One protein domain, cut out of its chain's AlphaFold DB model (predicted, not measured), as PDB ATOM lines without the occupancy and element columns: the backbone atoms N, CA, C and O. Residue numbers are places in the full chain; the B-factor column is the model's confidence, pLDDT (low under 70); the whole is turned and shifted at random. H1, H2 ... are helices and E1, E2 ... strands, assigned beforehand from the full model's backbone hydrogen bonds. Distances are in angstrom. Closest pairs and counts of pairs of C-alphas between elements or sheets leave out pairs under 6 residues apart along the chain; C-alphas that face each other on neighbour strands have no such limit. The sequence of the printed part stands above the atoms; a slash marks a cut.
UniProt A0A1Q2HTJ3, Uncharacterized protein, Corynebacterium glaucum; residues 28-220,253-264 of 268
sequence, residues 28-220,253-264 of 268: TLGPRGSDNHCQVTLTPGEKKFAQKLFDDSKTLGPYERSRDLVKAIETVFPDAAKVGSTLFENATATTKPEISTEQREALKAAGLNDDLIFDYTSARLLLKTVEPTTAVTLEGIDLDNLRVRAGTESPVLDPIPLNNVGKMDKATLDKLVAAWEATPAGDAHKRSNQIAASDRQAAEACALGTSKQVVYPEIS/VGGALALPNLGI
ATOM      1  N   THR A  28     181.348 219.900 221.047       83.75
ATOM      2  CA  THR A  28     182.659 219.992 220.396       83.75
ATOM      3  C   THR A  28     182.652 221.053 219.306       83.75
ATOM      4  O   THR A  28     181.697 221.161 218.534       83.75
ATOM      5  N   LEU A  29     183.733 221.832 219.240       85.38
ATOM      6  CA  LEU A  29     183.972 222.776 218.155       85.38
ATOM      7  C   LEU A  29     184.901 222.171 217.108       85.38
ATOM      8  O   LEU A  29     186.041 221.783 217.399       85.38
ATOM      9  N   GLY A  30     184.402 222.132 215.875       84.62
ATOM     10  CA  GLY A  30     185.196 221.832 214.695       84.62
ATOM     11  C   GLY A  30     186.232 222.927 214.402       84.62
ATOM     12  O   GLY A  30     186.182 224.016 214.982       84.62
ATOM     13  N   PRO A  31     187.183 222.661 213.492       86.44
ATOM     14  CA  PRO A  31     188.152 223.665 213.071       86.44
ATOM     15  C   PRO A  31     187.455 224.861 212.414       86.44
ATOM     16  O   PRO A  31     186.381 224.728 211.822       86.44
ATOM     17  N   ARG A  32     188.100 226.032 212.472       87.56
ATOM     18  CA  ARG A  32     187.620 227.227 211.775       87.56
ATOM     19  C   ARG A  32     187.704 227.017 210.263       87.56
ATOM     20  O   ARG A  32     188.794 226.852 209.716       87.56
ATOM     21  N   GLY A  33     186.548 227.046 209.608       85.50
ATOM     22  CA  GLY A  33     186.410 226.992 208.160       85.50
ATOM     23  C   GLY A  33     186.903 228.264 207.469       85.50
ATOM     24  O   GLY A  33     187.145 229.300 208.095       85.50
ATOM     25  N   SER A  34     187.026 228.193 206.144       86.44
ATOM     26  CA  SER A  34     187.428 229.319 205.288       86.44
ATOM     27  C   SER A  34     186.425 230.478 205.289       86.44
ATOM     28  O   SER A  34     186.793 231.606 204.980       86.44
ATOM     29  N   ASP A  35     185.178 230.222 205.678       87.56
ATOM     30  CA  ASP A  35     184.112 231.209 205.834       87.56
ATOM     31  C   ASP A  35     184.058 231.831 207.238       87.56
ATOM     32  O   ASP A  35     183.068 232.466 207.599       87.56
ATOM     33  N   ASN A  36     185.116 231.664 208.039       87.69
ATOM     34  CA  ASN A  36     185.241 232.207 209.393       87.69
ATOM     35  C   ASN A  36     184.192 231.665 210.388       87.69
ATOM     36  O   ASN A  36     183.843 232.348 211.355       87.69
ATOM     37  N   HIS A  37     183.708 230.438 210.171       89.62
ATOM     38  CA  HIS A  37     182.814 229.740 211.098       89.62
ATOM     39  C   HIS A  37     183.415 228.425 211.601       89.62
ATOM     40  O   HIS A  37     184.170 227.765 210.890       89.62
ATOM     41  N   CYS A  38     183.027 228.008 212.802       88.31
ATOM     42  CA  CYS A  38     183.308 226.685 213.351       88.31
ATOM     43  C   CYS A  38     182.008 225.894 213.471       88.31
ATOM     44  O   CYS A  38     180.987 226.439 213.890       88.31
ATOM     45  N   GLN A  39     182.052 224.612 213.110       90.12
ATOM     46  CA  GLN A  39     180.937 223.697 213.349       90.12
ATOM     47  C   GLN A  39     180.786 223.460 214.853       90.12
ATOM     48  O   GLN A  39     181.787 223.224 215.532       90.12
ATOM     49  N   VAL A  40     179.552 223.482 215.353       88.56
ATOM     50  CA  VAL A  40     179.223 223.127 216.735       88.56
ATOM     51  C   VAL A  40     178.496 221.789 216.731       88.56
ATOM     52  O   VAL A  40     177.450 221.648 216.105       88.56
ATOM     53  N   THR A  41     179.039 220.805 217.442       89.38
ATOM     54  CA  THR A  41     178.400 219.497 217.613       89.38
ATOM     55  C   THR A  41     177.916 219.371 219.047       89.38
ATOM     56  O   THR A  41     178.713 219.077 219.941       89.38
ATOM     57  N   LEU A  42     176.618 219.598 219.249       86.81
ATOM     58  CA  LEU A  42     175.952 219.467 220.546       86.81
ATOM     59  C   LEU A  42     175.819 217.997 220.981       86.81
ATOM     60  O   LEU A  42     175.601 217.102 220.153       86.81
ATOM     61  N   THR A  43     175.866 217.752 222.289       84.75
ATOM     62  CA  THR A  43     175.493 216.474 222.908       84.75
ATOM     63  C   THR A  43     173.985 216.214 222.738       84.75
ATOM     64  O   THR A  43     173.201 217.133 222.481       84.75
ATOM     65  N   PRO A  44     173.505 214.970 222.935       87.38
ATOM     66  CA  PRO A  44     172.069 214.700 222.975       87.38
ATOM     67  C   PRO A  44     171.307 215.498 224.050       87.38
ATOM     68  O   PRO A  44     170.134 215.812 223.848       87.38
ATOM     69  N   GLY A  45     171.942 215.807 225.186       81.94
ATOM     70  CA  GLY A  45     171.345 216.601 226.265       81.94
ATOM     71  C   GLY A  45     171.192 218.071 225.877       81.94
ATOM     72  O   GLY A  45     170.107 218.640 226.020       81.94
ATOM     73  N   GLU A  46     172.239 218.646 225.290       84.06
ATOM     74  CA  GLU A  46     172.268 220.023 224.792       84.06
ATOM     75  C   GLU A  46     171.275 220.217 223.630       84.06
ATOM     76  O   GLU A  46     170.527 221.196 223.602       84.06
ATOM     77  N   LYS A  47     171.162 219.238 222.715       87.12
ATOM     78  CA  LYS A  47     170.147 219.262 221.642       87.12
ATOM     79  C   LYS A  47     168.728 219.290 222.193       87.12
ATOM     80  O   LYS A  47     167.903 220.070 221.727       87.12
ATOM     81  N   LYS A  48     168.431 218.460 223.200       87.44
ATOM     82  CA  LYS A  48     167.108 218.454 223.844       87.44
ATOM     83  C   LYS A  48     166.803 219.796 224.496       87.44
ATOM     84  O   LYS A  48     165.673 220.263 224.386       87.44
ATOM     85  N   PHE A  49     167.785 220.413 225.151       85.94
ATOM     86  CA  PHE A  49     167.620 221.740 225.735       85.94
ATOM     87  C   PHE A  49     167.308 222.794 224.669       85.94
ATOM     88  O   PHE A  49     166.305 223.497 224.793       85.94
ATOM     89  N   ALA A  50     168.116 222.866 223.605       86.19
ATOM     90  CA  ALA A  50     167.924 223.820 222.514       86.19
ATOM     91  C   ALA A  50     166.572 223.618 221.808       86.19
ATOM     92  O   ALA A  50     165.842 224.584 221.588       86.19
ATOM     93  N   GLN A  51     166.194 222.364 221.537       87.50
ATOM     94  CA  GLN A  51     164.894 222.022 220.960       87.50
ATOM     95  C   GLN A  51     163.741 222.438 221.881       87.50
ATOM     96  O   GLN A  51     162.792 223.062 221.422       87.50
ATOM     97  N   LYS A  52     163.830 222.152 223.188       87.12
ATOM     98  CA  LYS A  52     162.784 222.541 224.142       87.12
ATOM     99  C   LYS A  52     162.654 224.059 224.239       87.12
ATOM    100  O   LYS A  52     161.537 224.559 224.269       87.12
ATOM    101  N   LEU A  53     163.767 224.794 224.289       86.62
ATOM    102  CA  LEU A  53     163.729 226.256 224.272       86.62
ATOM    103  C   LEU A  53     163.036 226.766 223.001       86.62
ATOM    104  O   LEU A  53     162.155 227.619 223.092       86.62
ATOM    105  N   PHE A  54     163.386 226.211 221.838       85.56
ATOM    106  CA  PHE A  54     162.744 226.546 220.570       85.56
ATOM    107  C   PHE A  54     161.244 226.217 220.573       85.56
ATOM    108  O   PHE A  54     160.434 227.029 220.140       85.56
ATOM    109  N   ASP A  55     160.825 225.074 221.103       85.38
ATOM    110  CA  ASP A  55     159.405 224.719 221.139       85.38
ATOM    111  C   ASP A  55     158.608 225.570 222.133       85.38
ATOM    112  O   ASP A  55     157.541 226.072 221.778       85.38
ATOM    113  N   ASP A  56     159.143 225.816 223.331       86.12
ATOM    114  CA  ASP A  56     158.511 226.699 224.316       86.12
ATOM    115  C   ASP A  56     158.356 228.120 223.749       86.12
ATOM    116  O   ASP A  56     157.311 228.754 223.900       86.12
ATOM    117  N   SER A  57     159.370 228.606 223.025       82.56
ATOM    118  CA  SER A  57     159.376 229.944 222.434       82.56
ATOM    119  C   SER A  57     158.237 230.196 221.443       82.56
ATOM    120  O   SER A  57     157.743 231.319 221.360       82.56
ATOM    121  N   LYS A  58     157.748 229.160 220.742       81.06
ATOM    122  CA  LYS A  58     156.613 229.258 219.799       81.06
ATOM    123  C   LYS A  58     155.297 229.634 220.477       81.06
ATOM    124  O   LYS A  58     154.338 229.989 219.798       81.06
ATOM    125  N   THR A  59     155.238 229.520 221.802       84.12
ATOM    126  CA  THR A  59     154.063 229.866 222.610       84.12
ATOM    127  C   THR A  59     154.173 231.245 223.260       84.12
ATOM    128  O   THR A  59     153.235 231.682 223.917       84.12
ATOM    129  N   LEU A  60     155.305 231.938 223.092       83.69
ATOM    130  CA  LEU A  60     155.644 233.157 223.826       83.69
ATOM    131  C   LEU A  60     155.686 234.382 222.909       83.69
ATOM    132  O   LEU A  60     156.751 234.964 222.687       83.69
ATOM    133  N   GLY A  61     154.535 234.803 222.390       80.62
ATOM    134  CA  GLY A  61     154.449 236.051 221.633       80.62
ATOM    135  C   GLY A  61     154.273 237.288 222.523       80.62
ATOM    136  O   GLY A  61     154.424 237.227 223.749       80.62
ATOM    137  N   PRO A  62     153.986 238.456 221.920       80.94
ATOM    138  CA  PRO A  62     153.946 239.727 222.640       80.94
ATOM    139  C   PRO A  62     152.939 239.759 223.795       80.94
ATOM    140  O   PRO A  62     153.216 240.384 224.822       80.94
ATOM    141  N   TYR A  63     151.799 239.073 223.655       85.81
ATOM    142  CA  TYR A  63     150.788 238.981 224.708       85.81
ATOM    143  C   TYR A  63     151.326 238.242 225.937       85.81
ATOM    144  O   TYR A  63     151.292 238.780 227.043       85.81
ATOM    145  N   GLU A  64     151.873 237.037 225.758       88.69
ATOM    146  CA  GLU A  64     152.360 236.200 226.859       88.69
ATOM    147  C   GLU A  64     153.522 236.861 227.592       88.69
ATOM    148  O   GLU A  64     153.545 236.869 228.823       88.69
ATOM    149  N   ARG A  65     154.441 237.493 226.855       87.81
ATOM    150  CA  ARG A  65     155.554 238.237 227.458       87.81
ATOM    151  C   ARG A  65     155.064 239.437 228.264       87.81
ATOM    152  O   ARG A  65     155.546 239.660 229.370       87.81
ATOM    153  N   SER A  66     154.075 240.170 227.753       89.31
ATOM    154  CA  SER A  66     153.480 241.305 228.471       89.31
ATOM    155  C   SER A  66     152.732 240.853 229.723       89.31
ATOM    156  O   SER A  66     152.859 241.475 230.775       89.31
ATOM    157  N   ARG A  67     151.994 239.739 229.639       94.38
ATOM    158  CA  ARG A  67     151.293 239.121 230.776       94.38
ATOM    159  C   ARG A  67     152.278 238.764 231.876       94.38
ATOM    160  O   ARG A  67     152.043 239.064 233.044       94.38
ATOM    161  N   ASP A  68     153.368 238.120 231.490       95.50
ATOM    162  CA  ASP A  68     154.379 237.631 232.410       95.50
ATOM    163  C   ASP A  68     155.186 238.787 233.027       95.50
ATOM    164  O   ASP A  68     155.450 238.767 234.228       95.50
ATOM    165  N   LEU A  69     155.470 239.851 232.265       94.31
ATOM    166  CA  LEU A  69     156.123 241.055 232.783       94.31
ATOM    167  C   LEU A  69     155.230 241.794 233.789       94.31
ATOM    168  O   LEU A  69     155.680 242.137 234.880       94.31
ATOM    169  N   VAL A  70     153.948 241.984 233.459       96.06
ATOM    170  CA  VAL A  70     152.947 242.568 234.369       96.06
ATOM    171  C   VAL A  70     152.853 241.751 235.654       96.06
ATOM    172  O   VAL A  70     152.926 242.312 236.746       96.06
ATOM    173  N   LYS A  71     152.782 240.420 235.539       97.25
ATOM    174  CA  LYS A  71     152.751 239.515 236.692       97.25
ATOM    175  C   LYS A  71     154.007 239.640 237.560       97.25
ATOM    176  O   LYS A  71     153.893 239.647 238.785       97.25
ATOM    177  N   ALA A  72     155.190 239.736 236.954       96.56
ATOM    178  CA  ALA A  72     156.444 239.902 237.682       96.56
ATOM    179  C   ALA A  72     156.475 241.232 238.453       96.56
ATOM    180  O   ALA A  72     156.771 241.242 239.649       96.56
ATOM    181  N   ILE A  73     156.092 242.333 237.798       96.06
ATOM    182  CA  ILE A  73     156.018 243.662 238.420       96.06
ATOM    183  C   ILE A  73     155.015 243.658 239.577       96.06
ATOM    184  O   ILE A  73     155.352 244.103 240.668       96.06
ATOM    185  N   GLU A  74     153.823 243.090 239.399       97.50
ATOM    186  CA  GLU A  74     152.793 243.028 240.448       97.50
ATOM    187  C   GLU A  74     153.142 242.088 241.599       97.50
ATOM    188  O   GLU A  74     152.671 242.275 242.717       97.50
ATOM    189  N   THR A  75     153.994 241.094 241.361       97.25
ATOM    190  CA  THR A  75     154.515 240.241 242.437       97.25
ATOM    191  C   THR A  75     155.426 241.039 243.374       97.25
ATOM    192  O   THR A  75     155.397 240.831 244.585       97.25
ATOM    193  N   VAL A  76     156.224 241.964 242.831       96.31
ATOM    194  CA  VAL A  76     157.139 242.812 243.616       96.31
ATOM    195  C   VAL A  76     156.436 244.059 244.164       96.31
ATOM    196  O   VAL A  76     156.716 244.476 245.288       96.31
ATOM    197  N   PHE A  77     155.494 244.616 243.403       96.38
ATOM    198  CA  PHE A  77     154.727 245.822 243.712       96.38
ATOM    199  C   PHE A  77     153.218 245.523 243.669       96.38
ATOM    200  O   PHE A  77     152.529 245.910 242.722       96.38
ATOM    201  N   PRO A  78     152.664 244.839 244.685       96.38
ATOM    202  CA  PRO A  78     151.276 244.367 244.660       96.38
ATOM    203  C   PRO A  78     150.239 245.491 244.559       96.38
ATOM    204  O   PRO A  78     149.171 245.303 243.976       96.38
ATOM    205  N   ASP A  79     150.547 246.686 245.068       96.00
ATOM    206  CA  ASP A  79     149.649 247.838 244.961       96.00
ATOM    207  C   ASP A  79     149.523 248.371 243.525       96.00
ATOM    208  O   ASP A  79     148.498 248.968 243.183       96.00
ATOM    209  N   ALA A  80     150.487 248.083 242.643       95.88
ATOM    210  CA  ALA A  80     150.417 248.461 241.234       95.88
ATOM    211  C   ALA A  80     149.289 247.727 240.494       95.88
ATOM    212  O   ALA A  80     148.746 248.263 239.524       95.88
ATOM    213  N   ALA A  81     148.888 246.539 240.963       95.56
ATOM    214  CA  ALA A  81     147.794 245.767 240.378       95.56
ATOM    215  C   ALA A  81     146.446 246.501 240.490       95.56
ATOM    216  O   ALA A  81     145.644 246.454 239.558       95.56
ATOM    217  N   LYS A  82     146.226 247.231 241.598       93.12
ATOM    218  CA  LYS A  82     144.992 247.998 241.859       93.12
ATOM    219  C   LYS A  82     144.785 249.110 240.832       93.12
ATOM    220  O   LYS A  82     143.663 249.357 240.405       93.12
ATOM    221  N   VAL A  83     145.874 249.774 240.447       93.50
ATOM    222  CA  VAL A  83     145.855 250.817 239.415       93.50
ATOM    223  C   VAL A  83     145.855 250.178 238.027       93.50
ATOM    224  O   VAL A  83     145.085 250.565 237.160       93.50
ATOM    225  N   GLY A  84     146.688 249.158 237.815       91.31
ATOM    226  CA  GLY A  84     146.869 248.516 236.517       91.31
ATOM    227  C   GLY A  84     145.625 247.859 235.941       91.31
ATOM    228  O   GLY A  84     145.465 247.848 234.723       91.31
ATOM    229  N   SER A  85     144.745 247.317 236.785       89.69
ATOM    230  CA  SER A  85     143.520 246.659 236.324       89.69
ATOM    231  C   SER A  85     142.546 247.610 235.627       89.69
ATOM    232  O   SER A  85     141.787 247.151 234.776       89.69
ATOM    233  N   THR A  86     142.590 248.904 235.960       88.06
ATOM    234  CA  THR A  86     141.714 249.944 235.393       88.06
ATOM    235  C   THR A  86     142.377 250.726 234.259       88.06
ATOM    236  O   THR A  86     141.742 251.554 233.602       88.06
ATOM    237  N   LEU A  87     143.663 250.473 233.990       89.06
ATOM    238  CA  LEU A  87     144.345 251.101 232.869       89.06
ATOM    239  C   LEU A  87     143.751 250.609 231.551       89.06
ATOM    240  O   LEU A  87     143.533 249.411 231.339       89.06
ATOM    241  N   PHE A  88     143.564 251.560 230.636       88.06
ATOM    242  CA  PHE A  88     143.285 251.281 229.230       88.06
ATOM    243  C   PHE A  88     142.028 250.429 228.986       88.06
ATOM    244  O   PHE A  88     141.962 249.708 227.995       88.06
ATOM    245  N   GLU A  89     141.014 250.513 229.854       81.25
ATOM    246  CA  GLU A  89     139.742 249.786 229.684       81.25
ATOM    247  C   GLU A  89     139.088 250.034 228.315       81.25
ATOM    248  O   GLU A  89     138.489 249.122 227.753       81.25
ATOM    249  N   ASN A  90     139.288 251.227 227.747       76.94
ATOM    250  CA  ASN A  90     138.762 251.631 226.442       76.94
ATOM    251  C   ASN A  90     139.812 251.604 225.311       76.94
ATOM    252  O   ASN A  90     139.586 252.197 224.257       76.94
ATOM    253  N   ALA A  91     140.984 250.995 225.522       78.94
ATOM    254  CA  ALA A  91     142.004 250.918 224.477       78.94
ATOM    255  C   ALA A  91     141.620 249.925 223.376       78.94
ATOM    256  O   ALA A  91     141.009 248.888 223.621       78.94
ATOM    257  N   THR A  92     142.034 250.240 222.152       72.69
ATOM    258  CA  THR A  92     141.875 249.386 220.970       72.69
ATOM    259  C   THR A  92     143.204 249.312 220.227       72.69
ATOM    260  O   THR A  92     144.094 250.125 220.467       72.69
ATOM    261  N   ALA A  93     143.353 248.392 219.273       66.50
ATOM    262  CA  ALA A  93     144.579 248.295 218.470       66.50
ATOM    263  C   ALA A  93     144.957 249.603 217.737       66.50
ATOM    264  O   ALA A  93     146.128 249.833 217.435       66.50
ATOM    265  N   THR A  94     143.982 250.476 217.468       64.81
ATOM    266  CA  THR A  94     144.170 251.759 216.773       64.81
ATOM    267  C   THR A  94     144.252 252.962 217.710       64.81
ATOM    268  O   THR A  94     144.605 254.051 217.264       64.81
ATOM    269  N   THR A  95     143.966 252.780 219.001       65.50
ATOM    270  CA  THR A  95     143.949 253.858 219.991       65.50
ATOM    271  C   THR A  95     144.987 253.552 221.055       65.50
ATOM    272  O   THR A  95     144.852 252.578 221.790       65.50
ATOM    273  N   LYS A  96     146.018 254.394 221.156       67.31
ATOM    274  CA  LYS A  96     147.050 254.305 222.197       67.31
ATOM    275  C   LYS A  96     146.812 255.400 223.238       67.31
ATOM    276  O   LYS A  96     147.443 256.450 223.147       67.31
ATOM    277  N   PRO A  97     145.846 255.219 224.155       76.12
ATOM    278  CA  PRO A  97     145.615 256.189 225.213       76.12
ATOM    279  C   PRO A  97     146.855 256.319 226.100       76.12
ATOM    280  O   PRO A  97     147.543 255.337 226.374       76.12
ATOM    281  N   GLU A  98     147.115 257.535 226.565       82.50
ATOM    282  CA  GLU A  98     148.102 257.797 227.609       82.50
ATOM    283  C   GLU A  98     147.449 257.652 228.987       82.50
ATOM    284  O   GLU A  98     146.239 257.845 229.140       82.50
ATOM    285  N   ILE A  99     148.242 257.310 230.002       88.00
ATOM    286  CA  ILE A  99     147.766 257.330 231.388       88.00
ATOM    287  C   ILE A  99     147.646 258.770 231.895       88.00
ATOM    288  O   ILE A  99     148.469 259.625 231.564       88.00
ATOM    289  N   SER A 100     146.643 259.044 232.728       89.94
ATOM    290  CA  SER A 100     146.477 260.360 233.347       89.94
ATOM    291  C   SER A 100     147.591 260.657 234.359       89.94
ATOM    292  O   SER A 100     148.262 259.754 234.867       89.94
ATOM    293  N   THR A 101     147.765 261.935 234.712       93.31
ATOM    294  CA  THR A 101     148.667 262.336 235.805       93.31
ATOM    295  C   THR A 101     148.299 261.642 237.115       93.31
ATOM    296  O   THR A 101     149.181 261.151 237.806       93.31
ATOM    297  N   GLU A 102     147.007 261.528 237.426       93.62
ATOM    298  CA  GLU A 102     146.529 260.838 238.630       93.62
ATOM    299  C   GLU A 102     146.919 259.352 238.630       93.62
ATOM    300  O   GLU A 102     147.453 258.855 239.619       93.62
ATOM    301  N   GLN A 103     146.745 258.656 237.501       93.94
ATOM    302  CA  GLN A 103     147.161 257.259 237.352       93.94
ATOM    303  C   GLN A 103     148.679 257.101 237.492       93.94
ATOM    304  O   GLN A 103     149.144 256.166 238.142       93.94
ATOM    305  N   ARG A 104     149.463 258.026 236.920       94.56
ATOM    306  CA  ARG A 104     150.925 258.030 237.056       94.56
ATOM    307  C   ARG A 104     151.351 258.206 238.512       94.56
ATOM    308  O   ARG A 104     152.178 257.436 238.991       94.56
ATOM    309  N   GLU A 105     150.789 259.184 239.216       95.94
ATOM    310  CA  GLU A 105     151.122 259.428 240.623       95.94
ATOM    311  C   GLU A 105     150.663 258.274 241.529       95.94
ATOM    312  O   GLU A 105     151.379 257.908 242.458       95.94
ATOM    313  N   ALA A 106     149.545 257.612 241.214       96.50
ATOM    314  CA  ALA A 106     149.119 256.401 241.917       96.50
ATOM    315  C   ALA A 106     150.100 255.228 241.721       96.50
ATOM    316  O   ALA A 106     150.391 254.505 242.672       96.50
ATOM    317  N   LEU A 107     150.661 255.052 240.517       96.19
ATOM    318  CA  LEU A 107     151.701 254.042 240.270       96.19
ATOM    319  C   LEU A 107     153.014 254.371 240.992       96.19
ATOM    320  O   LEU A 107     153.657 253.463 241.521       96.19
ATOM    321  N   LYS A 108     153.386 255.654 241.082       96.06
ATOM    322  CA  LYS A 108     154.526 256.086 241.908       96.06
ATOM    323  C   LYS A 108     154.290 255.794 243.385       96.06
ATOM    324  O   LYS A 108     155.176 255.268 244.052       96.06
ATOM    325  N   ALA A 109     153.087 256.074 243.886       96.62
ATOM    326  CA  ALA A 109     152.698 255.750 245.257       96.62
ATOM    327  C   ALA A 109     152.708 254.233 245.530       96.62
ATOM    328  O   ALA A 109     152.976 253.821 246.655       96.62
ATOM    329  N   ALA A 110     152.491 253.406 244.501       95.31
ATOM    330  CA  ALA A 110     152.643 251.950 244.560       95.31
ATOM    331  C   ALA A 110     154.109 251.464 244.498       95.31
ATOM    332  O   ALA A 110     154.359 250.260 244.548       95.31
ATOM    333  N   GLY A 111     155.078 252.380 244.398       92.75
ATOM    334  CA  GLY A 111     156.512 252.087 244.443       92.75
ATOM    335  C   GLY A 111     157.202 251.962 243.083       92.75
ATOM    336  O   GLY A 111     158.397 251.671 243.052       92.75
ATOM    337  N   LEU A 112     156.505 252.193 241.963       93.19
ATOM    338  CA  LEU A 112     157.131 252.158 240.638       93.19
ATOM    339  C   LEU A 112     157.831 253.493 240.350       93.19
ATOM    340  O   LEU A 112     157.239 254.564 240.475       93.19
ATOM    341  N   ASN A 113     159.085 253.435 239.903       90.69
ATOM    342  CA  ASN A 113     159.763 254.604 239.341       90.69
ATOM    343  C   ASN A 113     159.275 254.887 237.903       90.69
ATOM    344  O   ASN A 113     158.597 254.058 237.300       90.69
ATOM    345  N   ASP A 114     159.613 256.048 237.333       87.44
ATOM    346  CA  ASP A 114     159.100 256.445 236.009       87.44
ATOM    347  C   ASP A 114     159.470 255.467 234.878       87.44
ATOM    348  O   ASP A 114     158.662 255.261 233.970       87.44
ATOM    349  N   ASP A 115     160.645 254.833 234.954       84.81
ATOM    350  CA  ASP A 115     161.088 253.828 233.981       84.81
ATOM    351  C   ASP A 115     160.224 252.552 234.071       84.81
ATOM    352  O   ASP A 115     159.681 252.088 233.069       84.81
ATOM    353  N   LEU A 116     159.978 252.047 235.285       89.19
ATOM    354  CA  LEU A 116     159.073 250.919 235.525       89.19
ATOM    355  C   LEU A 116     157.624 251.238 235.158       89.19
ATOM    356  O   LEU A 116     156.915 250.363 234.667       89.19
ATOM    357  N   ILE A 117     157.166 252.473 235.380       91.94
ATOM    358  CA  ILE A 117     155.829 252.909 234.956       91.94
ATOM    359  C   ILE A 117     155.705 252.794 233.439       91.94
ATOM    360  O   ILE A 117     154.681 252.318 232.948       91.94
ATOM    361  N   PHE A 118     156.728 253.204 232.689       87.25
ATOM    362  CA  PHE A 118     156.718 253.091 231.235       87.25
ATOM    363  C   PHE A 118     156.596 251.630 230.777       87.25
ATOM    364  O   PHE A 118     155.713 251.319 229.974       87.25
ATOM    365  N   ASP A 119     157.407 250.725 231.324       88.44
ATOM    366  CA  ASP A 119     157.370 249.304 230.949       88.44
ATOM    367  C   ASP A 119     156.060 248.632 231.364       88.44
ATOM    368  O   ASP A 119     155.428 247.928 230.571       88.44
ATOM    369  N   TYR A 120     155.603 248.904 232.587       92.38
ATOM    370  CA  TYR A 120     154.356 248.373 233.121       92.38
ATOM    371  C   TYR A 120     153.149 248.813 232.290       92.38
ATOM    372  O   TYR A 120     152.317 247.991 231.905       92.38
ATOM    373  N   THR A 121     153.056 250.106 231.975       91.00
ATOM    374  CA  THR A 121     151.954 250.648 231.169       91.00
ATOM    375  C   THR A 121     152.020 250.154 229.728       91.00
ATOM    376  O   THR A 121     150.992 249.775 229.175       91.00
ATOM    377  N   SER A 122     153.211 250.049 229.136       87.88
ATOM    378  CA  SER A 122     153.379 249.476 227.797       87.88
ATOM    379  C   SER A 122     152.902 248.022 227.740       87.88
ATOM    380  O   SER A 122     152.130 247.658 226.853       87.88
ATOM    381  N   ALA A 123     153.283 247.204 228.723       90.56
ATOM    382  CA  ALA A 123     152.836 245.818 228.816       90.56
ATOM    383  C   ALA A 123     151.319 245.718 229.062       90.56
ATOM    384  O   ALA A 123     150.630 244.937 228.404       90.56
ATOM    385  N   ARG A 124     150.760 246.554 229.948       90.94
ATOM    386  CA  ARG A 124     149.307 246.639 230.178       90.94
ATOM    387  C   ARG A 124     148.540 247.045 228.919       90.94
ATOM    388  O   ARG A 124     147.471 246.491 228.675       90.94
ATOM    389  N   LEU A 125     149.077 247.960 228.112       86.81
ATOM    390  CA  LEU A 125     148.479 248.348 226.836       86.81
ATOM    391  C   LEU A 125     148.482 247.171 225.853       86.81
ATOM    392  O   LEU A 125     147.439 246.861 225.284       86.81
ATOM    393  N   LEU A 126     149.606 246.461 225.714       85.69
ATOM    394  CA  LEU A 126     149.696 245.285 224.842       85.69
ATOM    395  C   LEU A 126     148.683 244.199 225.224       85.69
ATOM    396  O   LEU A 126     148.055 243.625 224.341       85.69
ATOM    397  N   LEU A 127     148.445 243.975 226.521       87.94
ATOM    398  CA  LEU A 127     147.417 243.037 226.991       87.94
ATOM    399  C   LEU A 127     145.984 243.421 226.597       87.94
ATOM    400  O   LEU A 127     145.107 242.559 226.608       87.94
ATOM    401  N   LYS A 128     145.730 244.695 226.283       85.94
ATOM    402  CA  LYS A 128     144.429 245.175 225.795       85.94
ATOM    403  C   LYS A 128     144.329 245.150 224.272       85.94
ATOM    404  O   LYS A 128     143.226 245.051 223.749       85.94
ATOM    405  N   THR A 129     145.453 245.268 223.566       81.38
ATOM    406  CA  THR A 129     145.464 245.503 222.113       81.38
ATOM    407  C   THR A 129     145.978 244.337 221.277       81.38
ATOM    408  O   THR A 129     145.867 244.393 220.055       81.38
ATOM    409  N   VAL A 130     146.580 243.320 221.896       82.94
ATOM    410  CA  VAL A 130     147.154 242.151 221.218       82.94
ATOM    411  C   VAL A 130     146.430 240.892 221.676       82.94
ATOM    412  O   VAL A 130     146.130 240.738 222.859       82.94
ATOM    413  N   GLU A 131     146.151 239.989 220.742       82.56
ATOM    414  CA  GLU A 131     145.561 238.689 221.055       82.56
ATOM    415  C   GLU A 131     146.625 237.696 221.553       82.56
ATOM    416  O   GLU A 131     147.791 237.794 221.158       82.56
ATOM    417  N   PRO A 132     146.242 236.723 222.400       85.56
ATOM    418  CA  PRO A 132     147.119 235.624 222.777       85.56
ATOM    419  C   PRO A 132     147.692 234.891 221.564       85.56
ATOM    420  O   PRO A 132     147.022 234.693 220.546       85.56
ATOM    421  N   THR A 133     148.931 234.439 221.698       78.50
ATOM    422  CA  THR A 133     149.621 233.717 220.635       78.50
ATOM    423  C   THR A 133     149.004 232.337 220.468       78.50
ATOM    424  O   THR A 133     148.920 231.545 221.407       78.50
ATOM    425  N   THR A 134     148.609 232.017 219.242       73.00
ATOM    426  CA  THR A 134     148.323 230.633 218.853       73.00
ATOM    427  C   THR A 134     149.626 229.972 218.414       73.00
ATOM    428  O   THR A 134     150.497 230.635 217.853       73.00
ATOM    429  N   ALA A 135     149.800 228.682 218.716       63.06
ATOM    430  CA  ALA A 135     151.052 227.982 218.436       63.06
ATOM    431  C   ALA A 135     151.452 228.140 216.959       63.06
ATOM    432  O   ALA A 135     150.734 227.698 216.061       63.06
ATOM    433  N   VAL A 136     152.602 228.773 216.713       61.16
ATOM    434  CA  VAL A 136     153.098 228.994 215.353       61.16
ATOM    435  C   VAL A 136     153.754 227.727 214.804       61.16
ATOM    436  O   VAL A 136     154.599 227.102 215.451       61.16
ATOM    437  N   THR A 137     153.401 227.355 213.575       59.25
ATOM    438  CA  THR A 137     154.092 226.299 212.825       59.25
ATOM    439  C   THR A 137     155.360 226.877 212.205       59.25
ATOM    440  O   THR A 137     155.374 227.258 211.036       59.25
ATOM    441  N   LEU A 138     156.420 227.001 213.003       63.41
ATOM    442  CA  LEU A 138     157.749 227.303 212.477       63.41
ATOM    443  C   LEU A 138     158.464 226.030 212.040       63.41
ATOM    444  O   LEU A 138     158.331 224.986 212.690       63.41
ATOM    445  N   GLU A 139     159.251 226.149 210.968       70.94
ATOM    446  CA  GLU A 139     160.217 225.123 210.582       70.94
ATOM    447  C   GLU A 139     161.114 224.788 211.778       70.94
ATOM    448  O   GLU A 139     161.448 225.653 212.592       70.94
ATOM    449  N   GLY A 140     161.435 223.503 211.926       71.25
ATOM    450  CA  GLY A 140     162.300 223.037 213.001       71.25
ATOM    451  C   GLY A 140     163.674 223.696 212.945       71.25
ATOM    452  O   GLY A 140     164.129 224.158 211.900       71.25
ATOM    453  N   ILE A 141     164.350 223.710 214.085       80.38
ATOM    454  CA  ILE A 141     165.747 224.110 214.149       80.38
ATOM    455  C   ILE A 141     166.645 222.959 213.673       80.38
ATOM    456  O   ILE A 141     166.512 221.825 214.133       80.38
ATOM    457  N   ASP A 142     167.588 223.258 212.781       84.75
ATOM    458  CA  ASP A 142     168.627 222.310 212.378       84.75
ATOM    459  C   ASP A 142     169.788 222.335 213.382       84.75
ATOM    460  O   ASP A 142     170.747 223.100 213.258       84.75
ATOM    461  N   LEU A 143     169.673 221.499 214.416       85.44
ATOM    462  CA  LEU A 143     170.681 221.369 215.470       85.44
ATOM    463  C   LEU A 143     171.927 220.575 215.035       85.44
ATOM    464  O   LEU A 143     172.905 220.530 215.783       85.44
ATOM    465  N   ASP A 144     171.899 219.932 213.865       86.00
ATOM    466  CA  ASP A 144     173.027 219.159 213.334       86.00
ATOM    467  C   ASP A 144     173.977 220.036 212.510       86.00
ATOM    468  O   ASP A 144     175.179 219.772 212.468       86.00
ATOM    469  N   ASN A 145     173.467 221.125 211.928       85.75
ATOM    470  CA  ASN A 145     174.237 222.079 211.129       85.75
ATOM    471  C   ASN A 145     174.491 223.417 211.845       85.75
ATOM    472  O   ASN A 145     174.621 224.457 211.198       85.75
ATOM    473  N   LEU A 146     174.604 223.406 213.177       87.19
ATOM    474  CA  LEU A 146     174.908 224.605 213.961       87.19
ATOM    475  C   LEU A 146     176.336 225.105 213.730       87.19
ATOM    476  O   LEU A 146     177.306 224.345 213.764       87.19
ATOM    477  N   ARG A 147     176.480 226.417 213.538       87.75
ATOM    478  CA  ARG A 147     177.770 227.047 213.237       87.75
ATOM    479  C   ARG A 147     177.913 228.351 213.987       87.75
ATOM    480  O   ARG A 147     176.979 229.144 213.997       87.75
ATOM    481  N   VAL A 148     179.114 228.590 214.508       85.25
ATOM    482  CA  VAL A 148     179.476 229.834 215.187       85.25
ATOM    483  C   VAL A 148     180.496 230.636 214.415       85.25
ATOM    484  O   VAL A 148     181.487 230.094 213.933       85.25
ATOM    485  N   ARG A 149     180.256 231.941 214.288       85.38
ATOM    486  CA  ARG A 149     181.173 232.865 213.624       85.38
ATOM    487  C   ARG A 149     182.287 233.279 214.583       85.38
ATOM    488  O   ARG A 149     182.027 233.741 215.690       85.38
ATOM    489  N   ALA A 150     183.532 233.159 214.138       82.81
ATOM    490  CA  ALA A 150     184.693 233.577 214.915       82.81
ATOM    491  C   ALA A 150     184.690 235.093 215.169       82.81
ATOM    492  O   ALA A 150     184.594 235.881 214.224       82.81
ATOM    493  N   GLY A 151     184.883 235.475 216.435       68.38
ATOM    494  CA  GLY A 151     185.124 236.862 216.849       68.38
ATOM    495  C   GLY A 151     183.886 237.758 216.859       68.38
ATOM    496  O   GLY A 151     184.029 238.971 216.983       68.38
ATOM    497  N   THR A 152     182.685 237.194 216.715       68.56
ATOM    498  CA  THR A 152     181.442 237.955 216.858       68.56
ATOM    499  C   THR A 152     181.071 238.068 218.330       68.56
ATOM    500  O   THR A 152     180.831 237.057 218.991       68.56
ATOM    501  N   GLU A 153     180.947 239.293 218.826       61.44
ATOM    502  CA  GLU A 153     180.352 239.562 220.132       61.44
ATOM    503  C   GLU A 153     178.851 239.223 220.078       61.44
ATOM    504  O   GLU A 153     178.092 239.872 219.357       61.44
ATOM    505  N   SER A 154     178.397 238.188 220.801       55.34
ATOM    506  CA  SER A 154     176.953 238.061 221.052       55.34
ATOM    507  C   SER A 154     176.535 239.186 221.999       55.34
ATOM    508  O   SER A 154     177.226 239.393 223.005       55.34
ATOM    509  N   PRO A 155     175.399 239.860 221.759       53.94
ATOM    510  CA  PRO A 155     174.876 240.822 222.715       53.94
ATOM    511  C   PRO A 155     174.610 240.127 224.055       53.94
ATOM    512  O   PRO A 155     174.052 239.027 224.103       53.94
ATOM    513  N   VAL A 156     175.031 240.763 225.148       55.59
ATOM    514  CA  VAL A 156     174.606 240.357 226.488       55.59
ATOM    515  C   VAL A 156     173.162 240.805 226.640       55.59
ATOM    516  O   VAL A 156     172.864 241.993 226.558       55.59
ATOM    517  N   LEU A 157     172.269 239.843 226.815       61.16
ATOM    518  CA  LEU A 157     170.870 240.110 227.094       61.16
ATOM    519  C   LEU A 157     170.719 240.450 228.580       61.16
ATOM    520  O   LEU A 157     171.256 239.739 229.437       61.16
ATOM    521  N   ASP A 158     169.970 241.509 228.884       66.38
ATOM    522  CA  ASP A 158     169.594 241.834 230.261       66.38
ATOM    523  C   ASP A 158     168.847 240.654 230.904       66.38
ATOM    524  O   ASP A 158     168.196 239.881 230.201       66.38
ATOM    525  N   PRO A 159     168.899 240.468 232.231       66.56
ATOM    526  CA  PRO A 159     168.202 239.361 232.892       66.56
ATOM    527  C   PRO A 159     166.669 239.503 232.867       66.56
ATOM    528  O   PRO A 159     165.949 238.532 233.084       66.56
ATOM    529  N   ILE A 160     166.164 240.705 232.580       74.75
ATOM    530  CA  ILE A 160     164.743 241.039 232.473       74.75
ATOM    531  C   ILE A 160     164.564 242.099 231.372       74.75
ATOM    532  O   ILE A 160     165.411 242.988 231.269       74.75
ATOM    533  N   PRO A 161     163.495 242.051 230.554       77.25
ATOM    534  CA  PRO A 161     163.269 243.017 229.478       77.25
ATOM    535  C   PRO A 161     162.667 244.328 230.011       77.25
ATOM    536  O   PRO A 161     161.549 244.698 229.655       77.25
ATOM    537  N   LEU A 162     163.395 245.007 230.899       79.00
ATOM    538  CA  LEU A 162     163.047 246.334 231.406       79.00
ATOM    539  C   LEU A 162     163.951 247.395 230.788       79.00
ATOM    540  O   LEU A 162     165.145 247.181 230.575       79.00
ATOM    541  N   ASN A 163     163.399 248.579 230.570       71.50
ATOM    542  CA  ASN A 163     164.183 249.746 230.225       71.50
ATOM    543  C   ASN A 163     164.936 250.261 231.459       71.50
ATOM    544  O   ASN A 163     164.434 250.257 232.581       71.50
ATOM    545  N   ASN A 164     166.158 250.756 231.241       68.88
ATOM    546  CA  ASN A 164     166.943 251.461 232.259       68.88
ATOM    547  C   ASN A 164     167.191 250.668 233.564       68.88
ATOM    548  O   ASN A 164     167.333 251.276 234.626       68.88
ATOM    549  N   VAL A 165     167.341 249.335 233.491       66.06
ATOM    550  CA  VAL A 165     167.674 248.460 234.643       66.06
ATOM    551  C   VAL A 165     168.831 248.983 235.504       66.06
ATOM    552  O   VAL A 165     168.820 248.829 236.721       66.06
ATOM    553  N   GLY A 166     169.797 249.678 234.895       64.56
ATOM    554  CA  GLY A 166     170.948 250.276 235.577       64.56
ATOM    555  C   GLY A 166     170.635 251.439 236.530       64.56
ATOM    556  O   GLY A 166     171.518 251.846 237.281       64.56
ATOM    557  N   LYS A 167     169.412 251.985 236.517       74.19
ATOM    558  CA  LYS A 167     168.967 253.045 237.443       74.19
ATOM    559  C   LYS A 167     168.191 252.510 238.647       74.19
ATOM    560  O   LYS A 167     167.790 253.289 239.509       74.19
ATOM    561  N   MET A 168     167.945 251.206 238.692       78.69
ATOM    562  CA  MET A 168     167.247 250.556 239.789       78.69
ATOM    563  C   MET A 168     168.234 250.120 240.867       78.69
ATOM    564  O   MET A 168     169.354 249.706 240.565       78.69
ATOM    565  N   ASP A 169     167.827 250.184 242.134       85.31
ATOM    566  CA  ASP A 169     168.631 249.580 243.184       85.31
ATOM    567  C   ASP A 169     168.689 248.055 242.998       85.31
ATOM    568  O   ASP A 169     167.735 247.407 242.555       85.31
ATOM    569  N   LYS A 170     169.834 247.474 243.357       85.56
ATOM    570  CA  LYS A 170     170.106 246.052 243.139       85.56
ATOM    571  C   LYS A 170     169.073 245.142 243.810       85.56
ATOM    572  O   LYS A 170     168.707 244.129 243.230       85.56
ATOM    573  N   ALA A 171     168.599 245.484 245.008       88.81
ATOM    574  CA  ALA A 171     167.693 244.617 245.756       88.81
ATOM    575  C   ALA A 171     166.310 244.537 245.094       88.81
ATOM    576  O   ALA A 171     165.709 243.462 245.043       88.81
ATOM    577  N   THR A 172     165.811 245.654 244.569       88.62
ATOM    578  CA  THR A 172     164.574 245.685 243.782       88.62
ATOM    579  C   THR A 172     164.748 244.961 242.450       88.62
ATOM    580  O   THR A 172     163.894 244.150 242.086       88.62
ATOM    581  N   LEU A 173     165.872 245.185 241.760       86.81
ATOM    582  CA  LEU A 173     166.169 244.510 240.498       86.81
ATOM    583  C   LEU A 173     166.238 242.988 240.676       86.81
ATOM    584  O   LEU A 173     165.590 242.265 239.926       86.81
ATOM    585  N   ASP A 174     166.945 242.500 241.697       86.31
ATOM    586  CA  ASP A 174     167.076 241.067 241.979       86.31
ATOM    587  C   ASP A 174     165.698 240.426 242.265       86.31
ATOM    588  O   ASP A 174     165.414 239.322 241.795       86.31
ATOM    589  N   LYS A 175     164.794 241.128 242.969       92.12
ATOM    590  CA  LYS A 175     163.408 240.666 243.191       92.12
ATOM    591  C   LYS A 175     162.597 240.603 241.898       92.12
ATOM    592  O   LYS A 175     161.869 239.635 241.695       92.12
ATOM    593  N   LEU A 176     162.704 241.619 241.041       91.38
ATOM    594  CA  LEU A 176     162.003 241.650 239.756       91.38
ATOM    595  C   LEU A 176     162.513 240.567 238.813       91.38
ATOM    596  O   LEU A 176     161.700 239.880 238.204       91.38
ATOM    597  N   VAL A 177     163.831 240.372 238.738       87.81
ATOM    598  CA  VAL A 177     164.442 239.282 237.967       87.81
ATOM    599  C   VAL A 177     163.940 237.936 238.479       87.81
ATOM    600  O   VAL A 177     163.469 237.134 237.684       87.81
ATOM    601  N   ALA A 178     163.937 237.700 239.795       90.00
ATOM    602  CA  ALA A 178     163.421 236.451 240.356       90.00
ATOM    603  C   ALA A 178     161.926 236.234 240.046       90.00
ATOM    604  O   ALA A 178     161.520 235.129 239.686       90.00
ATOM    605  N   ALA A 179     161.105 237.284 240.156       93.38
ATOM    606  CA  ALA A 179     159.683 237.217 239.825       93.38
ATOM    607  C   ALA A 179     159.446 236.970 238.325       93.38
ATOM    608  O   ALA A 179     158.544 236.217 237.965       93.38
ATOM    609  N   TRP A 180     160.268 237.569 237.459       92.69
ATOM    610  CA  TRP A 180     160.251 237.366 236.013       92.69
ATOM    611  C   TRP A 180     160.669 235.950 235.637       92.69
ATOM    612  O   TRP A 180     159.920 235.269 234.945       92.69
ATOM    613  N   GLU A 181     161.805 235.463 236.133       88.94
ATOM    614  CA  GLU A 181     162.300 234.109 235.859       88.94
ATOM    615  C   GLU A 181     161.343 233.008 236.343       88.94
ATOM    616  O   GLU A 181     161.375 231.896 235.824       88.94
ATOM    617  N   ALA A 182     160.458 233.304 237.300       93.56
ATOM    618  CA  ALA A 182     159.395 232.396 237.734       93.56
ATOM    619  C   ALA A 182     158.206 232.309 236.751       93.56
ATOM    620  O   ALA A 182     157.272 231.529 236.967       93.56
ATOM    621  N   THR A 183     158.196 233.115 235.687       91.94
ATOM    622  CA  THR A 183     157.183 233.081 234.624       91.94
ATOM    623  C   THR A 183     157.649 232.254 233.422       91.94
ATOM    624  O   THR A 183     158.854 232.125 233.211       91.94
ATOM    625  N   PRO A 184     156.734 231.722 232.589       90.75
ATOM    626  CA  PRO A 184     157.110 231.041 231.351       90.75
ATOM    627  C   PRO A 184     158.006 231.880 230.428       90.75
ATOM    628  O   PRO A 184     159.009 231.374 229.925       90.75
ATOM    629  N   ALA A 185     157.679 233.161 230.230       88.75
ATOM    630  CA  ALA A 185     158.484 234.051 229.403       88.75
ATOM    631  C   ALA A 185     159.870 234.318 230.005       88.75
ATOM    632  O   ALA A 185     160.865 234.276 229.282       88.75
ATOM    633  N   GLY A 186     159.957 234.542 231.318       86.25
ATOM    634  CA  GLY A 186     161.244 234.785 231.963       86.25
ATOM    635  C   GLY A 186     162.123 233.552 232.099       86.25
ATOM    636  O   GLY A 186     163.336 233.666 231.953       86.25
ATOM    637  N   ASP A 187     161.546 232.366 232.270       85.62
ATOM    638  CA  ASP A 187     162.297 231.112 232.209       85.62
ATOM    639  C   ASP A 187     162.873 230.867 230.801       85.62
ATOM    640  O   ASP A 187     164.048 230.524 230.658       85.62
ATOM    641  N   ALA A 188     162.092 231.106 229.741       85.00
ATOM    642  CA  ALA A 188     162.600 231.028 228.370       85.00
ATOM    643  C   ALA A 188     163.695 232.076 228.102       85.00
ATOM    644  O   ALA A 188     164.708 231.770 227.469       85.00
ATOM    645  N   HIS A 189     163.533 233.291 228.628       82.75
ATOM    646  CA  HIS A 189     164.533 234.359 228.548       82.75
ATOM    647  C   HIS A 189     165.841 233.966 229.246       82.75
ATOM    648  O   HIS A 189     166.913 234.009 228.646       82.75
ATOM    649  N   LYS A 190     165.754 233.459 230.478       81.88
ATOM    650  CA  LYS A 190     166.891 232.932 231.243       81.88
ATOM    651  C   LYS A 190     167.626 231.826 230.490       81.88
ATOM    652  O   LYS A 190     168.850 231.858 230.375       81.88
ATOM    653  N   ARG A 191     166.891 230.851 229.952       82.50
ATOM    654  CA  ARG A 191     167.463 229.753 229.158       82.50
ATOM    655  C   ARG A 191     168.120 230.251 227.870       82.50
ATOM    656  O   ARG A 191     169.166 229.738 227.485       82.50
ATOM    657  N   SER A 192     167.568 231.289 227.249       82.19
ATOM    658  CA  SER A 192     168.186 231.953 226.094       82.19
ATOM    659  C   SER A 192     169.508 232.622 226.469       82.19
ATOM    660  O   SER A 192     170.494 232.460 225.751       82.19
ATOM    661  N   ASN A 193     169.577 233.280 227.631       77.44
ATOM    662  CA  ASN A 193     170.814 233.879 228.145       77.44
ATOM    663  C   ASN A 193     171.900 232.827 228.414       77.44
ATOM    664  O   ASN A 193     173.082 233.092 228.188       77.44
ATOM    665  N   GLN A 194     171.513 231.627 228.857       80.81
ATOM    666  CA  GLN A 194     172.441 230.508 229.041       80.81
ATOM    667  C   GLN A 194     173.048 230.053 227.707       80.81
ATOM    668  O   GLN A 194     174.267 229.917 227.626       80.81
ATOM    669  N   ILE A 195     172.239 229.894 226.651       78.88
ATOM    670  CA  ILE A 195     172.767 229.570 225.314       78.88
ATOM    671  C   ILE A 195     173.646 230.709 224.794       78.88
ATOM    672  O   ILE A 195     174.768 230.461 224.372       78.88
ATOM    673  N   ALA A 196     173.209 231.967 224.910       78.38
ATOM    674  CA  ALA A 196     173.992 233.121 224.469       78.38
ATOM    675  C   ALA A 196     175.368 233.214 225.160       78.38
ATOM    676  O   ALA A 196     176.337 233.699 224.571       78.38
ATOM    677  N   ALA A 197     175.485 232.763 226.414       76.75
ATOM    678  CA  ALA A 197     176.765 232.669 227.108       76.75
ATOM    679  C   ALA A 197     177.670 231.575 226.516       76.75
ATOM    680  O   ALA A 197     178.857 231.830 226.301       76.75
ATOM    681  N   SER A 198     177.121 230.395 226.215       79.56
ATOM    682  CA  SER A 198     177.845 229.317 225.530       79.56
ATOM    683  C   SER A 198     178.257 229.722 224.109       79.56
ATOM    684  O   SER A 198     179.399 229.484 223.717       79.56
ATOM    685  N   ASP A 199     177.403 230.441 223.378       80.12
ATOM    686  CA  ASP A 199     177.693 230.973 222.042       80.12
ATOM    687  C   ASP A 199     178.901 231.911 222.042       80.12
ATOM    688  O   ASP A 199     179.734 231.846 221.138       80.12
ATOM    689  N   ARG A 200     179.028 232.776 223.058       78.88
ATOM    690  CA  ARG A 200     180.188 233.674 223.196       78.88
ATOM    691  C   ARG A 200     181.475 232.892 223.409       78.88
ATOM    692  O   ARG A 200     182.444 233.107 222.687       78.88
ATOM    693  N   GLN A 201     181.456 231.931 224.330       79.19
ATOM    694  CA  GLN A 201     182.606 231.053 224.563       79.19
ATOM    695  C   GLN A 201     182.978 230.279 223.293       79.19
ATOM    696  O   GLN A 201     184.159 230.109 222.981       79.19
ATOM    697  N   ALA A 202     181.976 229.847 222.522       81.25
ATOM    698  CA  ALA A 202     182.179 229.169 221.253       81.25
ATOM    699  C   ALA A 202     182.765 230.087 220.171       81.25
ATOM    700  O   ALA A 202     183.690 229.681 219.465       81.25
ATOM    701  N   ALA A 203     182.293 231.330 220.067       82.94
ATOM    702  CA  ALA A 203     182.806 232.330 219.134       82.94
ATOM    703  C   ALA A 203     184.258 232.724 219.444       82.94
ATOM    704  O   ALA A 203     185.078 232.836 218.526       82.94
ATOM    705  N   GLU A 204     184.595 232.878 220.726       82.62
ATOM    706  CA  GLU A 204     185.957 233.138 221.204       82.62
ATOM    707  C   GLU A 204     186.888 231.954 220.913       82.62
ATOM    708  O   GLU A 204     187.960 232.123 220.329       82.62
ATOM    709  N   ALA A 205     186.467 230.732 221.252       80.62
ATOM    710  CA  ALA A 205     187.236 229.525 220.959       80.62
ATOM    711  C   ALA A 205     187.452 229.335 219.448       80.62
ATOM    712  O   ALA A 205     188.560 229.004 219.015       80.62
ATOM    713  N   CYS A 206     186.424 229.623 218.645       85.38
ATOM    714  CA  CYS A 206     186.508 229.597 217.192       85.38
ATOM    715  C   CYS A 206     187.505 230.632 216.647       85.38
ATOM    716  O   CYS A 206     188.295 230.322 215.752       85.38
ATOM    717  N   ALA A 207     187.524 231.849 217.203       85.06
ATOM    718  CA  ALA A 207     188.467 232.899 216.815       85.06
ATOM    719  C   ALA A 207     189.926 232.505 217.071       85.06
ATOM    720  O   ALA A 207     190.793 232.773 216.237       85.06
ATOM    721  N   LEU A 208     190.177 231.813 218.184       81.88
ATOM    722  CA  LEU A 208     191.495 231.303 218.562       81.88
ATOM    723  C   LEU A 208     191.927 230.069 217.750       81.88
ATOM    724  O   LEU A 208     193.039 229.576 217.941       81.88
ATOM    725  N   GLY A 209     191.064 229.531 216.877       69.06
ATOM    726  CA  GLY A 209     191.348 228.335 216.074       69.06
ATOM    727  C   GLY A 209     191.614 227.084 216.916       69.06
ATOM    728  O   GLY A 209     192.218 226.127 216.432       69.06
ATOM    729  N   THR A 210     191.208 227.093 218.186       64.62
ATOM    730  CA  THR A 210     191.448 225.990 219.111       64.62
ATOM    731  C   THR A 210     190.238 225.065 219.075       64.62
ATOM    732  O   THR A 210     189.133 225.505 219.381       64.62
ATOM    733  N   SER A 211     190.421 223.783 218.739       60.06
ATOM    734  CA  SER A 211     189.357 222.798 218.971       60.06
ATOM    735  C   SER A 211     189.189 222.658 220.482       60.06
ATOM    736  O   SER A 211     190.072 222.155 221.179       60.06
ATOM    737  N   LYS A 212     188.097 223.220 220.999       67.38
ATOM    738  CA  LYS A 212     187.749 223.225 222.418       67.38
ATOM    739  C   LYS A 212     186.372 222.613 222.610       67.38
ATOM    740  O   LYS A 212     185.521 222.656 221.721       67.38
ATOM    741  N   GLN A 213     186.184 222.061 223.799       73.00
ATOM    742  CA  GLN A 213     184.864 221.752 224.316       73.00
ATOM    743  C   GLN A 213     184.234 223.032 224.861       73.00
ATOM    744  O   GLN A 213     184.908 223.802 225.550       73.00
ATOM    745  N   VAL A 214     182.962 223.248 224.549       75.12
ATOM    746  CA  VAL A 214     182.144 224.323 225.116       75.12
ATOM    747  C   VAL A 214     180.915 223.678 225.720       75.12
ATOM    748  O   VAL A 214     180.260 222.878 225.067       75.12
ATOM    749  N   VAL A 215     180.622 223.999 226.975       79.75
ATOM    750  CA  VAL A 215     179.467 223.428 227.668       79.75
ATOM    751  C   VAL A 215     178.237 224.246 227.303       79.75
ATOM    752  O   VAL A 215     178.181 225.444 227.594       79.75
ATOM    753  N   TYR A 216     177.258 223.607 226.670       78.75
ATOM    754  CA  TYR A 216     175.919 224.161 226.523       78.75
ATOM    755  C   TYR A 216     175.016 223.671 227.662       78.75
ATOM    756  O   TYR A 216     175.282 222.635 228.275       78.75
ATOM    757  N   PRO A 217     173.959 224.426 228.002       77.38
ATOM    758  CA  PRO A 217     172.995 223.983 228.998       77.38
ATOM    759  C   PRO A 217     172.277 222.702 228.547       77.38
ATOM    760  O   PRO A 217     171.923 222.538 227.380       77.38
ATOM    761  N   GLU A 218     172.013 221.814 229.504       77.31
ATOM    762  CA  GLU A 218     171.219 220.601 229.310       77.31
ATOM    763  C   GLU A 218     169.932 220.662 230.147       77.31
ATOM    764  O   GLU A 218     169.844 221.382 231.146       77.31
ATOM    765  N   ILE A 219     168.913 219.885 229.764       65.25
ATOM    766  CA  ILE A 219     167.719 219.703 230.600       65.25
ATOM    767  C   ILE A 219     168.132 218.872 231.818       65.25
ATOM    768  O   ILE A 219     168.258 217.651 231.741       65.25
ATOM    769  N   SER A 220     168.365 219.548 232.937       52.34
ATOM    770  CA  SER A 220     168.720 218.919 234.205       52.34
ATOM    771  C   SER A 220     167.609 217.976 234.699       52.34
ATOM    772  O   SER A 220     166.434 218.344 234.729       52.34
ATOM    773  N   VAL A 253     158.984 244.935 221.080       29.59
ATOM    774  CA  VAL A 253     158.315 244.882 219.774       29.59
ATOM    775  C   VAL A 253     158.869 243.653 219.070       29.59
ATOM    776  O   VAL A 253     160.050 243.645 218.759       29.59
ATOM    777  N   GLY A 254     158.009 242.643 218.872       29.86
ATOM    778  CA  GLY A 254     158.242 241.325 218.246       29.86
ATOM    779  C   GLY A 254     159.468 241.192 217.344       29.86
ATOM    780  O   GLY A 254     159.343 241.159 216.121       29.86
ATOM    781  N   GLY A 255     160.644 241.117 217.953       32.09
ATOM    782  CA  GLY A 255     161.917 241.041 217.275       32.09
ATOM    783  C   GLY A 255     162.541 239.734 217.673       32.09
ATOM    784  O   GLY A 255     163.172 239.708 218.723       32.09
ATOM    785  N   ALA A 256     162.355 238.720 216.818       39.34
ATOM    786  CA  ALA A 256     162.979 237.408 216.926       39.34
ATOM    787  C   ALA A 256     164.361 237.547 217.569       39.34
ATOM    788  O   ALA A 256     165.280 238.067 216.925       39.34
ATOM    789  N   LEU A 257     164.513 237.125 218.825       49.19
ATOM    790  CA  LEU A 257     165.840 236.983 219.422       49.19
ATOM    791  C   LEU A 257     166.547 235.885 218.626       49.19
ATOM    792  O   LEU A 257     166.399 234.681 218.845       49.19
ATOM    793  N   ALA A 258     167.293 236.328 217.626       49.03
ATOM    794  CA  ALA A 258     168.282 235.513 216.977       49.03
ATOM    795  C   ALA A 258     169.436 235.385 217.965       49.03
ATOM    796  O   ALA A 258     170.001 236.395 218.372       49.03
ATOM    797  N   LEU A 259     169.793 234.157 218.327       55.88
ATOM    798  CA  LEU A 259     171.131 233.855 218.811       55.88
ATOM    799  C   LEU A 259     172.022 233.926 217.563       55.88
ATOM    800  O   LEU A 259     172.065 232.973 216.772       55.88
ATOM    801  N   PRO A 260     172.661 235.084 217.300       49.19
ATOM    802  CA  PRO A 260     173.224 235.389 215.983       49.19
ATOM    803  C   PRO A 260     174.388 234.454 215.634       49.19
ATOM    804  O   PRO A 260     174.765 234.328 214.473       49.19
ATOM    805  N   ASN A 261     174.924 233.785 216.655       57.53
ATOM    806  CA  ASN A 261     176.118 232.971 216.628       57.53
ATOM    807  C   ASN A 261     175.842 231.471 216.527       57.53
ATOM    808  O   ASN A 261     176.790 230.728 216.357       57.53
ATOM    809  N   LEU A 262     174.593 231.015 216.573       57.38
ATOM    810  CA  LEU A 262     174.251 229.631 216.224       57.38
ATOM    811  C   LEU A 262     173.222 229.537 215.096       57.38
ATOM    812  O   LEU A 262     172.821 228.444 214.712       57.38
ATOM    813  N   GLY A 263     172.762 230.676 214.568       59.28
ATOM    814  CA  GLY A 263     171.683 230.707 213.579       59.28
ATOM    815  C   GLY A 263     170.320 230.298 214.149       59.28
ATOM    816  O   GLY A 263     169.354 230.187 213.394       59.28
ATOM    817  N   ILE A 264     170.216 230.111 215.470       65.00
ATOM    818  CA  ILE A 264     168.962 229.818 216.161       65.00
ATOM    819  C   ILE A 264     168.140 231.099 216.188       65.00
ATOM    820  O   ILE A 264     168.481 232.059 216.878       65.00
TER     821      ILE A 264
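This is residues 28 to 220 and 253 to 264 of the 268 residues of an uncharacterized protein of Corynebacterium glaucum (UniProt A0A1Q2HTJ3). The long helix H7 runs between the two ends of an elongated model: its last part packs on one face of a small three-stranded sheet at one end, and its first residues meet a cluster of crossed helices, H2 to H6, towards the other end. In the cluster H5 and H6 both pack on H2, and the helical hairpin of H3 and H4 lies at the far end from the sheet; H1 meets H7 with its last residues, 53 to 57, near the first part of H7, at residues 188 to 192, and the long link of residues 130 to 146 leads from H5 back to the sheet. The printed part has 205 residues with seven named helices and three named strands, in the chain order E1 E2 H1 H2 H3 H4 H5 E3 H6 H7; the sheet runs E1 E2 E3, antiparallel, and the class is mostly helix. It is only just compact, close to loose, with a radius of gyration of the C-alphas of 19.9 A, and spans 61 by 38 by 31 A.

In the sheet, E1 (residues 28 to 32) and E2 (residues 37 to 41) form a hairpin, antiparallel at 160 degrees, with N 30 and O 39 at 2.9 A. E3 (residues 147 to 149) is the other antiparallel neighbour of E2, at 146 degrees, with N 38 and O 148 at 2.8 A. H7 (residues 184 to 207) is on the sheet at a height of 8.5 A, and the two make two layers, a helix on one face of a sheet. It runs slantwise to the strands, at 57 degrees to E2 on the local plane; its closest C-alphas to E3 are those of Val 148 and Ala 203, 5.7 A apart. H1 (residues 44 to 57) touches H7 with residues 53 to 57 alone, at a steep tilt of 48 degrees, opposite ways; the closest C-alphas, of Leu 53 and Ala 188, are 6.4 A apart. The hub is H2 (residues 62 to 76), which touches H7 with residues 64 to 68 alone, about perpendicular at 74 degrees; the closest C-alphas are those of Arg 65 and Ala 185, 5.5 A apart. H6 (residues 170 to 181) touches H2 at a steep tilt of 45 degrees, opposite ways, closest at the C-alphas of Ala 72 and Ala 179, 4.7 A. H5 (residues 114 to 129) touches H2 with residues 120 to 127 alone, at a steep tilt of 44 degrees, opposite ways, closest at the C-alphas of Ser 66 and Ala 123, 4.6 A. H5 and H6 are apart. H3 (residues 79 to 84) and H4 (residues 101 to 109) form a helical hairpin at a shallow tilt of 23 degrees, with the C-alphas of Ala 80 and Leu 107 closest at 5.8 A. Every O i to N i+4 pair is within hydrogen-bond range in H1, H2, H4, H5, H6 and H7, and 1 of 2 in H3.

E1 begins at C-alpha 28 (182.659, 219.992, 220.396). From first to last C-alpha, E1 measures 12.3 A, E2 12.9 A and E3 6.8 A. H1 measures 19.8 A, H2 21.4 A, H3 8.9 A, H4 12.2 A, H5 22.3 A and H6 16.0 A. H7 measures 34.6 A, from C-alpha 184 (157.110, 231.041, 231.351) to C-alpha 207 (188.467, 232.899, 216.815).

The two C-alphas farthest apart, those of Ser 34 and Glu 102, are 61.5 A apart. Residues 221 to 252 are not printed, and C-alphas 220 and 253 are 31.5 A apart across this cut. The links from H3 to H4, from H5 to E3 and from E3 to H6 are long. The mean pLDDT of the printed part is 81.2; 38 residues are under 70, among them residues 151 to 159 and 253 to 264.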